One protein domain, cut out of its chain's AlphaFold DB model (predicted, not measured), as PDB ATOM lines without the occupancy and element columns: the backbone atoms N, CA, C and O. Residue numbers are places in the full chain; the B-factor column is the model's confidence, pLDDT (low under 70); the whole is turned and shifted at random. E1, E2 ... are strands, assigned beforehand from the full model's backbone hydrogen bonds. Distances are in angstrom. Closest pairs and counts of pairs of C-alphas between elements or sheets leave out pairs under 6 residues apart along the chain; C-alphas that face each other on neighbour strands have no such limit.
ATOM      1  N   LEU A  36     -23.050  36.232 -11.384       73.38
ATOM      2  CA  LEU A  36     -21.746  35.665 -11.058       73.38
ATOM      3  C   LEU A  36     -21.862  34.146 -11.184       73.38
ATOM      4  O   LEU A  36     -22.489  33.507 -10.337       73.38
ATOM      5  N   VAL A  37     -21.259  33.578 -12.223       72.75
ATOM      6  CA  VAL A  37     -21.195  32.127 -12.412       72.75
ATOM      7  C   VAL A  37     -19.997  31.614 -11.627       72.75
ATOM      8  O   VAL A  37     -18.874  32.044 -11.881       72.75
ATOM      9  N   ARG A  38     -20.224  30.728 -10.651       70.69
ATOM     10  CA  ARG A  38     -19.157  30.047  -9.906       70.69
ATOM     11  C   ARG A  38     -19.160  28.570 -10.249       70.69
ATOM     12  O   ARG A  38     -20.182  27.915 -10.086       70.69
ATOM     13  N   VAL A  39     -18.004  28.062 -10.653       72.31
ATOM     14  CA  VAL A  39     -17.777  26.632 -10.859       72.31
ATOM     15  C   VAL A  39     -16.878  26.132  -9.740       72.31
ATOM     16  O   VAL A  39     -15.777  26.648  -9.553       72.31
ATOM     17  N   THR A  40     -17.351  25.128  -9.009       72.06
ATOM     18  CA  THR A  40     -16.598  24.445  -7.955       72.06
ATOM     19  C   THR A  40     -16.482  22.979  -8.335       72.06
ATOM     20  O   THR A  40     -17.471  22.361  -8.719       72.06
ATOM     21  N   VAL A  41     -15.283  22.420  -8.219       71.25
ATOM     22  CA  VAL A  41     -15.029  20.996  -8.460       71.25
ATOM     23  C   VAL A  41     -14.564  20.396  -7.147       71.25
ATOM     24  O   VAL A  41     -13.682  20.952  -6.503       71.25
ATOM     25  N   SER A  42     -15.146  19.280  -6.736       70.88
ATOM     26  CA  SER A  42     -14.758  18.568  -5.519       70.88
ATOM     27  C   SER A  42     -14.641  17.080  -5.790       70.88
ATOM     28  O   SER A  42     -15.425  16.535  -6.566       70.88
ATOM     29  N   ASP A  43     -13.713  16.425  -5.108       77.12
ATOM     30  CA  ASP A  43     -13.666  14.974  -4.976       77.12
ATOM     31  C   ASP A  43     -13.867  14.565  -3.503       77.12
ATOM     32  O   ASP A  43     -14.158  15.394  -2.637       77.12
ATOM     33  N   SER A  44     -13.757  13.266  -3.211       75.94
ATOM     34  CA  SER A  44     -13.929  12.726  -1.855       75.94
ATOM     35  C   SER A  44     -12.831  13.134  -0.866       75.94
ATOM     36  O   SER A  44     -12.950  12.843   0.321       75.94
ATOM     37  N   LEU A  45     -11.742  13.737  -1.342       72.19
ATOM     38  CA  LEU A  45     -10.557  14.096  -0.569       72.19
ATOM     39  C   LEU A  45     -10.414  15.616  -0.407       72.19
ATOM     40  O   LEU A  45      -9.899  16.060   0.617       72.19
ATOM     41  N   ASN A  46     -10.842  16.419  -1.389       69.75
ATOM     42  CA  ASN A  46     -10.719  17.874  -1.360       69.75
ATOM     43  C   ASN A  46     -11.711  18.599  -2.295       69.75
ATOM     44  O   ASN A  46     -12.216  18.053  -3.273       69.75
ATOM     45  N   THR A  47     -11.951  19.883  -2.027       76.88
ATOM     46  CA  THR A  47     -12.708  20.791  -2.901       76.88
ATOM     47  C   THR A  47     -11.776  21.847  -3.489       76.88
ATOM     48  O   THR A  47     -11.080  22.549  -2.756       76.88
ATOM     49  N   ALA A  48     -11.759  21.976  -4.814       75.19
ATOM     50  CA  ALA A  48     -11.004  23.004  -5.515       75.19
ATOM     51  C   ALA A  48     -11.584  24.399  -5.249       75.19
ATOM     52  O   ALA A  48     -12.790  24.571  -5.045       75.19
ATOM     53  N   MET A  49     -10.719  25.414  -5.293       74.94
ATOM     54  CA  MET A  49     -11.157  26.803  -5.195       74.94
ATOM     55  C   MET A  49     -12.125  27.137  -6.340       74.94
ATOM     56  O   MET A  49     -11.811  26.843  -7.496       74.94
ATOM     57  N   PRO A  50     -13.282  27.761  -6.048       75.44
ATOM     58  CA  PRO A  50     -14.234  28.119  -7.086       75.44
ATOM     59  C   PRO A  50     -13.632  29.120  -8.073       75.44
ATOM     60  O   PRO A  50     -13.042  30.121  -7.661       75.44
ATOM     61  N   ILE A  51     -13.853  28.900  -9.367       72.00
ATOM     62  CA  ILE A  51     -13.564  29.894 -10.407       72.00
ATOM     63  C   ILE A  51     -14.851  30.672 -10.676       72.00
ATOM     64  O   ILE A  51     -15.912  30.079 -10.877       72.00
ATOM     65  N   GLY A  52     -14.765  32.002 -10.639       71.38
ATOM     66  CA  GLY A  52     -15.887  32.905 -10.884       71.38
ATOM     67  C   GLY A  52     -15.745  33.660 -12.204       71.38
ATOM     68  O   GLY A  52     -14.690  34.236 -12.457       71.38
ATOM     69  N   GLN A  53     -16.813  33.723 -12.999       71.06
ATOM     70  CA  GLN A  53     -16.923  34.598 -14.169       71.06
ATOM     71  C   GLN A  53     -18.178  35.470 -14.058       71.06
ATOM     72  O   GLN A  53     -19.266  34.985 -13.746       71.06
ATOM     73  N   THR A  54     -18.031  36.767 -14.318       70.50
ATOM     74  CA  THR A  54     -19.159  37.704 -14.365       70.50
ATOM     75  C   THR A  54     -19.783  37.695 -15.757       70.50
ATOM     76  O   THR A  54     -19.088  37.913 -16.747       70.50
ATOM     77  N   VAL A  55     -21.097  37.492 -15.819       68.19
ATOM     78  CA  VAL A  55     -21.922  37.633 -17.023       68.19
ATOM     79  C   VAL A  55     -22.821  38.848 -16.821       68.19
ATOM     80  O   VAL A  55     -23.649  38.880 -15.910       68.19
ATOM     81  N   SER A  56     -22.612  39.886 -17.623       60.22
ATOM     82  CA  SER A  56     -23.409  41.114 -17.563       60.22
ATOM     83  C   SER A  56     -24.808  40.907 -18.152       60.22
ATOM     84  O   SER A  56     -25.025  39.986 -18.938       60.22
ATOM     85  N   SER A  57     -25.749  41.775 -17.783       63.50
ATOM     86  CA  SER A  57     -27.079  41.830 -18.391       63.50
ATOM     87  C   SER A  57     -27.016  42.207 -19.879       63.50
ATOM     88  O   SER A  57     -26.101  42.903 -20.317       63.50
ATOM     89  N   GLU A  58     -28.034  41.804 -20.639       57.03
ATOM     90  CA  GLU A  58     -28.277  42.161 -22.047       57.03
ATOM     91  C   GLU A  58     -28.486  43.672 -22.248       57.03
ATOM     92  O   GLU A  58     -28.288  44.186 -23.343       57.03
ATOM     93  N   PHE A  59     -28.803  44.411 -21.183       55.31
ATOM     94  CA  PHE A  59     -28.707  45.867 -21.146       55.31
ATOM     95  C   PHE A  59     -27.856  46.290 -19.947       55.31
ATOM     96  O   PHE A  59     -28.230  46.077 -18.793       55.31
ATOM     97  N   ALA A  60     -26.695  46.894 -20.187       57.59
ATOM     98  CA  ALA A  60     -25.968  47.597 -19.138       57.59
ATOM     99  C   ALA A  60     -26.363  49.075 -19.190       57.59
ATOM    100  O   ALA A  60     -26.032  49.775 -20.146       57.59
ATOM    101  N   LEU A  61     -27.089  49.554 -18.174       67.31
ATOM    102  CA  LEU A  61     -27.488  50.966 -18.107       67.31
ATOM    103  C   LEU A  61     -26.247  51.876 -18.055       67.31
ATOM    104  O   LEU A  61     -26.184  52.883 -18.754       67.31
ATOM    105  N   MET A  62     -25.241  51.472 -17.272       81.12
ATOM    106  CA  MET A  62     -23.926  52.103 -17.212       81.12
ATOM    107  C   MET A  62     -22.847  51.055 -16.899       81.12
ATOM    108  O   MET A  62     -22.987  50.312 -15.926       81.12
ATOM    109  N   VAL A  63     -21.758  51.017 -17.673       82.00
ATOM    110  CA  VAL A  63     -20.553  50.223 -17.356       82.00
ATOM    111  C   VAL A  63     -19.402  51.167 -17.053       82.00
ATOM    112  O   VAL A  63     -19.158  52.117 -17.792       82.00
ATOM    113  N   LYS A  64     -18.666  50.894 -15.974       88.38
ATOM    114  CA  LYS A  64     -17.441  51.615 -15.622       88.38
ATOM    115  C   LYS A  64     -16.240  50.690 -15.775       88.38
ATOM    116  O   LYS A  64     -16.239  49.591 -15.226       88.38
ATOM    117  N   THR A  65     -15.217  51.152 -16.481       84.75
ATOM    118  CA  THR A  65     -13.928  50.469 -16.639       84.75
ATOM    119  C   THR A  65     -12.810  51.345 -16.057       84.75
ATOM    120  O   THR A  65     -13.053  52.508 -15.721       84.75
ATOM    121  N   PRO A  66     -11.572  50.837 -15.907       91.12
ATOM    122  CA  PRO A  66     -10.444  51.670 -15.484       91.12
ATOM    123  C   PRO A  66     -10.145  52.843 -16.433       91.12
ATOM    124  O   PRO A  66      -9.531  53.821 -16.013       91.12
ATOM    125  N   THR A  67     -10.564  52.751 -17.699       93.25
ATOM    126  CA  THR A  67     -10.206  53.689 -18.773       93.25
ATOM    127  C   THR A  67     -11.382  54.495 -19.324       93.25
ATOM    128  O   THR A  67     -11.157  55.395 -20.129       93.25
ATOM    129  N   GLY A  68     -12.624  54.212 -18.917       92.38
ATOM    130  CA  GLY A  68     -13.795  54.917 -19.436       92.38
ATOM    131  C   GLY A  68     -15.132  54.465 -18.849       92.38
ATOM    132  O   GLY A  68     -15.205  53.676 -17.902       92.38
ATOM    133  N   VAL A  69     -16.204  55.007 -19.423       93.06
ATOM    134  CA  VAL A  69     -17.594  54.684 -19.087       93.06
ATOM    135  C   VAL A  69     -18.406  54.429 -20.353       93.06
ATOM    136  O   VAL A  69     -18.158  55.044 -21.390       93.06
ATOM    137  N   SER A  70     -19.388  53.534 -20.279       91.69
ATOM    138  CA  SER A  70     -20.359  53.326 -21.352       91.69
ATOM    139  C   SER A  70     -21.795  53.412 -20.855       91.69
ATOM    140  O   SER A  70     -22.066  53.129 -19.688       91.69
ATOM    141  N   PHE A  71     -22.707  53.796 -21.750       89.44
ATOM    142  CA  PHE A  71     -24.139  53.940 -21.478       89.44
ATOM    143  C   PHE A  71     -24.951  53.173 -22.517       89.44
ATOM    144  O   PHE A  71     -24.745  53.351 -23.718       89.44
ATOM    145  N   GLY A  72     -25.861  52.309 -22.061       84.06
ATOM    146  CA  GLY A  72     -26.724  51.512 -22.941       84.06
ATOM    147  C   GLY A  72     -26.017  50.391 -23.715       84.06
ATOM    148  O   GLY A  72     -26.663  49.718 -24.507       84.06
ATOM    149  N   LYS A  73     -24.715  50.169 -23.486       82.00
ATOM    150  CA  LYS A  73     -23.887  49.129 -24.123       82.00
ATOM    151  C   LYS A  73     -22.696  48.739 -23.243       82.00
ATOM    152  O   LYS A  73     -22.375  49.440 -22.278       82.00
ATOM    153  N   ILE A  74     -22.005  47.655 -23.598       82.69
ATOM    154  CA  ILE A  74     -20.669  47.351 -23.058       82.69
ATOM    155  C   ILE A  74     -19.643  48.372 -23.568       82.69
ATOM    156  O   ILE A  74     -19.776  48.875 -24.680       82.69
ATOM    157  N   TRP A  75     -18.643  48.704 -22.751       88.56
ATOM    158  CA  TRP A  75     -17.581  49.629 -23.150       88.56
ATOM    159  C   TRP A  75     -16.645  48.955 -24.152       88.56
ATOM    160  O   TRP A  75     -16.098  47.893 -23.856       88.56
ATOM    161  N   GLU A  76     -16.435  49.581 -25.309       90.12
ATOM    162  CA  GLU A  76     -15.547  49.067 -26.356       90.12
ATOM    163  C   GLU A  76     -14.367  50.009 -26.626       90.12
ATOM    164  O   GLU A  76     -13.300  49.556 -27.043       90.12
ATOM    165  N   ARG A  77     -14.538  51.325 -26.418       90.19
ATOM    166  CA  ARG A  77     -13.521  52.338 -26.758       90.19
ATOM    167  C   ARG A  77     -13.766  53.702 -26.115       90.19
ATOM    168  O   ARG A  77     -14.882  54.051 -25.766       90.19
ATOM    169  N   GLY A  78     -12.717  54.525 -26.079       92.00
ATOM    170  CA  GLY A  78     -12.806  55.942 -25.708       92.00
ATOM    171  C   GLY A  78     -13.135  56.192 -24.232       92.00
ATOM    172  O   GLY A  78     -13.235  55.270 -23.430       92.00
ATOM    173  N   ILE A  79     -13.282  57.466 -23.860       93.44
ATOM    174  CA  ILE A  79     -13.629  57.847 -22.479       93.44
ATOM    175  C   ILE A  79     -15.131  57.669 -22.218       93.44
ATOM    176  O   ILE A  79     -15.512  57.249 -21.126       93.44
ATOM    177  N   ILE A  80     -15.966  57.959 -23.220       93.19
ATOM    178  CA  ILE A  80     -17.422  57.787 -23.192       93.19
ATOM    179  C   ILE A  80     -17.827  56.985 -24.431       93.19
ATOM    180  O   ILE A  80     -17.536  57.408 -25.548       93.19
ATOM    181  N   ASP A  81     -18.506  55.858 -24.222       91.56
ATOM    182  CA  ASP A  81     -19.035  54.987 -25.279       91.56
ATOM    183  C   ASP A  81     -20.543  54.781 -25.086       91.56
ATOM    184  O   ASP A  81     -20.975  54.022 -24.219       91.56
ATOM    185  N   ALA A  82     -21.370  55.505 -25.832       90.50
ATOM    186  CA  ALA A  82     -22.818  55.523 -25.628       90.50
ATOM    187  C   ALA A  82     -23.567  54.945 -26.833       90.50
ATOM    188  O   ALA A  82     -23.191  55.187 -27.980       90.50
ATOM    189  N   GLN A  83     -24.649  54.212 -26.569       87.50
ATOM    190  CA  GLN A  83     -25.622  53.799 -27.580       87.50
ATOM    191  C   GLN A  83     -26.942  54.549 -27.368       87.50
ATOM    192  O   GLN A  83     -27.569  54.404 -26.320       87.50
TER     193      GLN A  83
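What this domain is: This is residues 36 to 83 of the 233 residues of an uncharacterized protein of Streptococcus uberis (UniProt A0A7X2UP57). With little regular structure, the model is a small three-stranded sheet, E3 to E5, at one end, and a long hairpin of E1 and E2 reaching away as an arm. The printed part has 48 residues and five named strands, E1 to E5, with no named helix; the class is all strand, but named elements hold only 18 residues. The sheet, E3, E4, E5, is mixed. The whole is extended, radius of gyration of the C-alphas 16.6 A, spanning 50 by 21 by 11 A.

Where its parts are: E3 is residues 62 to 64, E4 69 to 71, and E5 80 to 82, ending at C-alpha 82 (-22.818, 55.523, -25.628). E2, residues 51 to 55, is 13.2 A long; E1, residues 36 to 39, is 9.9 A, beginning at C-alpha 36 (-21.746, 35.665, -11.058).

How they stand to each other: E3 and E4 form an antiparallel hairpin; N 63 and O 70, 2.9 A, are within hydrogen-bond range. E5 is parallel to E4, with N 71 and O 81 at 3.0 A. In the antiparallel hairpin E1 and E2, N 37 and O 53 are 2.9 A apart. E2 and E3 are apart.

The domain as a whole: The farthest C-alphas, of Leu 45 and Gln 83, are 50.3 A apart. The printed part has no cut. The link E1 to E2 is long, 11 residues. pLDDT is under 70 at residue 46 and residues 55 to 61.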